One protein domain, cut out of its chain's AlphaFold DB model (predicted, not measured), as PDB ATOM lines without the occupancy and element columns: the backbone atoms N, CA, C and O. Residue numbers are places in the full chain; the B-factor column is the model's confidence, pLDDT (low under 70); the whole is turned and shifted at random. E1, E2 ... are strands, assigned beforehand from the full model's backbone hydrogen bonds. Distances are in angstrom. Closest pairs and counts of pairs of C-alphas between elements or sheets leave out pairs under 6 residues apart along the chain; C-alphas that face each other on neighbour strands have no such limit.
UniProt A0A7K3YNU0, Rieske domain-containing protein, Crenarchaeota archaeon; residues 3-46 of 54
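Overview. This is residues 3 to 46 of the 54 residues of the protein "Rieske domain-containing protein" of Crenarchaeota archaeon (UniProt A0A7K3YNU0). A small, strongly twisted sheet of three strands, E1, E2 and E3, makes one layer, and residues 25 to 46, with no named element, fold back over one of its faces while its other face is bare. The printed part has 44 residues, with no named helix and with E1, E2 and E3 in that order along the chain and across the sheet, antiparallel throughout. The class is all strand, with 18 of the 44 residues in named strands. The whole is compact, with a radius of gyration of the C-alphas of 10.5 A and spans of 28 by 22 by 15 A.

Along the chain. E1, residues 3 to 6, begins at C-alpha 3 (-34.746, -5.110, -21.558) and is 9.8 A long. E2, residues 9 to 16, is the longest strand at 22.1 A. E3, residues 19 to 24, is 16.9 A long and ends at C-alpha 24 (-42.326, -5.000, -16.192).

Arrangement. The strands form a meander, each strand the antiparallel neighbour of the one before. E1 and E2 are a hairpin, with 131 degrees between their directions; the C-alphas of Val 3 and Leu 12 face each other at 4.6 A, and N 4 and O 11 are within hydrogen-bond range at 2.9 A. E2 and E3 are a hairpin at 152 degrees; the C-alphas of Val 11 and Asp 24 face each other at 4.4 A, and N 14 and O 21 are 2.9 A apart, within hydrogen-bond range. E1 and E3 are edge strands, and E2 is the inner one. Beyond E3, residues 39 to 40 pair with residues 43 to 44, antiparallel.

Size, cuts and confidence. The C-alphas of Asn 18 and Met 30, the two farthest apart, are 29.5 A from each other. The printed part has no cut, and both links between strands are tight. Mean pLDDT of the printed part is 78.7, and residues 39 to 46 are under 70.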
ATOM      1  N   VAL A   3     -34.706  -5.587 -22.949       85.94
ATOM      2  CA  VAL A   3     -34.746  -5.110 -21.558       85.94
ATOM      3  C   VAL A   3     -34.066  -3.756 -21.468       85.94
ATOM      4  O   VAL A   3     -32.994  -3.559 -22.044       85.94
ATOM      5  N   VAL A   4     -34.671  -2.844 -20.717       87.12
ATOM      6  CA  VAL A   4     -34.059  -1.580 -20.310       87.12
ATOM      7  C   VAL A   4     -34.261  -1.369 -18.811       87.12
ATOM      8  O   VAL A   4     -35.193  -1.906 -18.216       87.12
ATOM      9  N   HIS A   5     -33.368  -0.598 -18.199       87.62
ATOM     10  CA  HIS A   5     -33.466  -0.221 -16.793       87.62
ATOM     11  C   HIS A   5     -33.930   1.230 -16.705       87.62
ATOM     12  O   HIS A   5     -33.289   2.115 -17.268       87.62
ATOM     13  N   ALA A   6     -35.041   1.470 -16.014       82.50
ATOM     14  CA  ALA A   6     -35.598   2.798 -15.790       82.50
ATOM     15  C   ALA A   6     -35.900   2.963 -14.298       82.50
ATOM     16  O   ALA A   6     -36.626   2.151 -13.731       82.50
ATOM     17  N   GLN A   7     -35.327   3.988 -13.657       85.06
ATOM     18  CA  GLN A   7     -35.544   4.287 -12.229       85.06
ATOM     19  C   GLN A   7     -35.399   3.052 -11.315       85.06
ATOM     20  O   GLN A   7     -36.243   2.774 -10.468       85.06
ATOM     21  N   ASN A   8     -34.330   2.278 -11.522       84.62
ATOM     22  CA  ASN A   8     -34.033   1.052 -10.773       84.62
ATOM     23  C   ASN A   8     -35.027  -0.117 -10.973       84.62
ATOM     24  O   ASN A   8     -34.995  -1.091 -10.222       84.62
ATOM     25  N   LYS A   9     -35.887  -0.060 -11.999       84.56
ATOM     26  CA  LYS A   9     -36.751  -1.170 -12.428       84.56
ATOM     27  C   LYS A   9     -36.323  -1.710 -13.790       84.56
ATOM     28  O   LYS A   9     -36.028  -0.943 -14.707       84.56
ATOM     29  N   SER A  10     -36.306  -3.034 -13.926       87.88
ATOM     30  CA  SER A  10     -36.127  -3.711 -15.214       87.88
ATOM     31  C   SER A  10     -37.470  -3.778 -15.936       87.88
ATOM     32  O   SER A  10     -38.409  -4.406 -15.447       87.88
ATOM     33  N   VAL A  11     -37.555  -3.149 -17.105       89.25
ATOM     34  CA  VAL A  11     -38.755  -3.138 -17.948       89.25
ATOM     35  C   VAL A  11     -38.446  -3.714 -19.326       89.25
ATOM     36  O   VAL A  11     -37.322  -3.626 -19.830       89.25
ATOM     37  N   LEU A  12     -39.451  -4.319 -19.945       88.62
ATOM     38  CA  LEU A  12     -39.370  -4.951 -21.249       88.62
ATOM     39  C   LEU A  12     -40.012  -4.053 -22.310       88.62
ATOM     40  O   LEU A  12     -41.192  -3.714 -22.235       88.62
ATOM     41  N   LEU A  13     -39.231  -3.706 -23.333       87.50
ATOM     42  CA  LEU A  13     -39.706  -3.033 -24.536       87.50
ATOM     43  C   LEU A  13     -40.064  -4.069 -25.604       87.50
ATOM     44  O   LEU A  13     -39.228  -4.878 -26.038       87.50
ATOM     45  N   ILE A  14     -41.305  -4.011 -26.072       86.31
ATOM     46  CA  ILE A  14     -41.850  -4.911 -27.088       86.31
ATOM     47  C   ILE A  14     -42.264  -4.073 -28.298       86.31
ATOM     48  O   ILE A  14     -43.215  -3.301 -28.225       86.31
ATOM     49  N   LYS A  15     -41.568  -4.231 -29.432       86.19
ATOM     50  CA  LYS A  15     -41.986  -3.631 -30.707       86.19
ATOM     51  C   LYS A  15     -42.921  -4.596 -31.438       86.19
ATOM     52  O   LYS A  15     -42.500  -5.699 -31.778       86.19
ATOM     53  N   LYS A  16     -44.160  -4.179 -31.700       82.75
ATOM     54  CA  LYS A  16     -45.156  -4.944 -32.469       82.75
ATOM     55  C   LYS A  16     -46.014  -3.991 -33.297       82.75
ATOM     56  O   LYS A  16     -46.458  -2.973 -32.779       82.75
ATOM     57  N   ASN A  17     -46.255  -4.314 -34.570       87.75
ATOM     58  CA  ASN A  17     -47.078  -3.512 -35.491       87.75
ATOM     59  C   ASN A  17     -46.689  -2.021 -35.495       87.75
ATOM     60  O   ASN A  17     -47.538  -1.143 -35.373       87.75
ATOM     61  N   ASN A  18     -45.382  -1.746 -35.554       88.25
ATOM     62  CA  ASN A  18     -44.798  -0.402 -35.486       88.25
ATOM     63  C   ASN A  18     -45.080   0.406 -34.201       88.25
ATOM     64  O   ASN A  18     -44.719   1.576 -34.126       88.25
ATOM     65  N   LYS A  19     -45.656  -0.220 -33.169       88.19
ATOM     66  CA  LYS A  19     -45.851   0.352 -31.833       88.19
ATOM     67  C   LYS A  19     -44.860  -0.248 -30.842       88.19
ATOM     68  O   LYS A  19     -44.403  -1.379 -31.018       88.19
ATOM     69  N   ILE A  20     -44.533   0.515 -29.803       87.06
ATOM     70  CA  ILE A  20     -43.694   0.073 -28.687       87.06
ATOM     71  C   ILE A  20     -44.589  -0.056 -27.458       87.06
ATOM     72  O   ILE A  20     -45.251   0.901 -27.068       87.06
ATOM     73  N   PHE A  21     -44.601  -1.243 -26.865       86.88
ATOM     74  CA  PHE A  21     -45.262  -1.535 -25.601       86.88
ATOM     75  C   PHE A  21     -44.209  -1.657 -24.503       86.88
ATOM     76  O   PHE A  21     -43.099  -2.140 -24.758       86.88
ATOM     77  N   VAL A  22     -44.568  -1.228 -23.296       87.81
ATOM     78  CA  VAL A  22     -43.709  -1.264 -22.110       87.81
ATOM     79  C   VAL A  22     -44.423  -2.058 -21.027       87.81
ATOM     80  O   VAL A  22     -45.599  -1.823 -20.760       87.81
ATOM     81  N   THR A  23     -43.723  -3.008 -20.421       86.81
ATOM     82  CA  THR A  23     -44.224  -3.811 -19.300       86.81
ATOM     83  C   THR A  23     -43.075  -4.131 -18.347       86.81
ATOM     84  O   THR A  23     -41.913  -4.003 -18.734       86.81
ATOM     85  N   ASP A  24     -43.361  -4.516 -17.106       87.69
ATOM     86  CA  ASP A  24     -42.326  -5.000 -16.192       87.69
ATOM     87  C   ASP A  24     -41.639  -6.245 -16.773       87.69
ATOM     88  O   ASP A  24     -42.271  -7.100 -17.392       87.69
ATOM     89  N   ASP A  25     -40.326  -6.381 -16.562       87.56
ATOM     90  CA  ASP A  25     -39.590  -7.573 -17.005       87.56
ATOM     91  C   ASP A  25     -39.977  -8.828 -16.205       87.56
ATOM     92  O   ASP A  25     -39.578  -9.933 -16.551       87.56
ATOM     93  N   ARG A  26     -40.758  -8.690 -15.129       85.62
ATOM     94  CA  ARG A  26     -41.178  -9.807 -14.280       85.62
ATOM     95  C   ARG A  26     -42.672 -10.064 -14.401       85.62
ATOM     96  O   ARG A  26     -43.483  -9.153 -14.298       85.62
ATOM     97  N   CYS A  27     -43.029 -11.335 -14.546       82.12
ATOM     98  CA  CYS A  27     -44.413 -11.782 -14.513       82.12
ATOM     99  C   CYS A  27     -44.999 -11.608 -13.106       82.12
ATOM    100  O   CYS A  27     -44.461 -12.168 -12.151       82.12
ATOM    101  N   SER A  28     -46.130 -10.915 -12.980       79.75
ATOM    102  CA  SER A  28     -46.804 -10.688 -11.694       79.75
ATOM    103  C   SER A  28     -47.246 -11.977 -10.988       79.75
ATOM    104  O   SER A  28     -47.392 -11.978  -9.774       79.75
ATOM    105  N   HIS A  29     -47.431 -13.080 -11.726       77.94
ATOM    106  CA  HIS A  29     -47.861 -14.360 -11.152       77.94
ATOM    107  C   HIS A  29     -46.736 -15.113 -10.431       77.94
ATOM    108  O   HIS A  29     -46.960 -15.670  -9.364       77.94
ATOM    109  N   MET A  30     -45.534 -15.173 -11.018       79.31
ATOM    110  CA  MET A  30     -44.438 -16.017 -10.504       79.31
ATOM    111  C   MET A  30     -43.118 -15.266 -10.286       79.31
ATOM    112  O   MET A  30     -42.111 -15.883  -9.953       79.31
ATOM    113  N   GLY A  31     -43.063 -13.960 -10.559       80.50
ATOM    114  CA  GLY A  31     -41.846 -13.141 -10.475       80.50
ATOM    115  C   GLY A  31     -40.752 -13.493 -11.494       80.50
ATOM    116  O   GLY A  31     -39.680 -12.883 -11.484       80.50
ATOM    117  N   ARG A  32     -40.998 -14.469 -12.376       80.75
ATOM    118  CA  ARG A  32     -40.057 -14.922 -13.405       80.75
ATOM    119  C   ARG A  32     -39.876 -13.866 -14.492       80.75
ATOM    120  O   ARG A  32     -40.815 -13.142 -14.824       80.75
ATOM    121  N   LYS A  33     -38.670 -13.817 -15.059       82.38
ATOM    122  CA  LYS A  33     -38.314 -12.856 -16.100       82.38
ATOM    123  C   LYS A  33     -38.935 -13.219 -17.451       82.38
ATOM    124  O   LYS A  33     -38.902 -14.381 -17.850       82.38
ATOM    125  N   PHE A  34     -39.467 -12.222 -18.148       81.25
ATOM    126  CA  PHE A  34     -39.858 -12.322 -19.554       81.25
ATOM    127  C   PHE A  34     -38.654 -12.169 -20.484       81.25
ATOM    128  O   PHE A  34     -38.655 -12.689 -21.602       81.25
ATOM    129  N   SER A  35     -37.613 -11.471 -20.031       73.94
ATOM    130  CA  SER A  35     -36.335 -11.411 -20.721       73.94
ATOM    131  C   SER A  35     -35.737 -12.798 -20.938       73.94
ATOM    132  O   SER A  35     -35.624 -13.606 -20.021       73.94
ATOM    133  N   GLY A  36     -35.388 -13.083 -22.195       72.19
ATOM    134  CA  GLY A  36     -34.953 -14.410 -22.643       72.19
ATOM    135  C   GLY A  36     -36.081 -15.321 -23.144       72.19
ATOM    136  O   GLY A  36     -35.791 -16.357 -23.731       72.19
ATOM    137  N   GLY A  37     -37.352 -14.941 -22.971       71.31
ATOM    138  CA  GLY A  37     -38.497 -15.638 -23.560       71.31
ATOM    139  C   GLY A  37     -38.722 -15.303 -25.041       71.31
ATOM    140  O   GLY A  37     -38.109 -14.387 -25.598       71.31
ATOM    141  N   ASN A  38     -39.646 -16.025 -25.679       70.62
ATOM    142  CA  ASN A  38     -40.117 -15.744 -27.038       70.62
ATOM    143  C   ASN A  38     -41.551 -15.188 -26.993       70.62
ATOM    144  O   ASN A  38     -42.376 -15.630 -26.195       70.62
ATOM    145  N   LEU A  39     -41.837 -14.202 -27.843       67.31
ATOM    146  CA  LEU A  39     -43.141 -13.552 -27.931       67.31
ATOM    147  C   LEU A  39     -43.876 -14.102 -29.150       67.31
ATOM    148  O   LEU A  39     -43.650 -13.650 -30.272       67.31
ATOM    149  N   MET A  40     -44.756 -15.081 -28.936       68.31
ATOM    150  CA  MET A  40     -45.585 -15.633 -30.008       68.31
ATOM    151  C   MET A  40     -46.936 -14.933 -30.038       68.31
ATOM    152  O   MET A  40     -47.775 -15.129 -29.161       68.31
ATOM    153  N   ASN A  41     -47.140 -14.146 -31.093       58.69
ATOM    154  CA  ASN A  41     -48.386 -13.496 -31.493       58.69
ATOM    155  C   ASN A  41     -48.979 -12.508 -30.463       58.69
ATOM    156  O   ASN A  41     -49.063 -11.319 -30.753       58.69
ATOM    157  N   LEU A  42     -49.350 -12.940 -29.257       52.00
ATOM    158  CA  LEU A  42     -49.856 -12.118 -28.144       52.00
ATOM    159  C   LEU A  42     -49.482 -12.689 -26.759       52.00
ATOM    160  O   LEU A  42     -49.837 -12.113 -25.737       52.00
ATOM    161  N   LEU A  43     -48.775 -13.821 -26.715       49.03
ATOM    162  CA  LEU A  43     -48.461 -14.544 -25.491       49.03
ATOM    163  C   LEU A  43     -46.969 -14.399 -25.180       49.03
ATOM    164  O   LEU A  43     -46.103 -14.743 -25.990       49.03
ATOM    165  N   LEU A  44     -46.684 -13.855 -23.998       53.69
ATOM    166  CA  LEU A  44     -45.358 -13.859 -23.395       53.69
ATOM    167  C   LEU A  44     -45.172 -15.196 -22.673       53.69
ATOM    168  O   LEU A  44     -45.709 -15.397 -21.583       53.69
ATOM    169  N   PHE A  45     -44.423 -16.111 -23.287       49.12
ATOM    170  CA  PHE A  45     -44.081 -17.383 -22.658       49.12
ATOM    171  C   PHE A  45     -42.901 -17.179 -21.715       49.12
ATOM    172  O   PHE A  45     -41.783 -16.878 -22.138       49.12
ATOM    173  N   VAL A  46     -43.158 -17.356 -20.425       51.28
ATOM    174  CA  VAL A  46     -42.102 -17.493 -19.430       51.28
ATOM    175  C   VAL A  46     -41.635 -18.950 -19.456       51.28
ATOM    176  O   VAL A  46     -42.466 -19.834 -19.238       51.28
TER     177      VAL A  46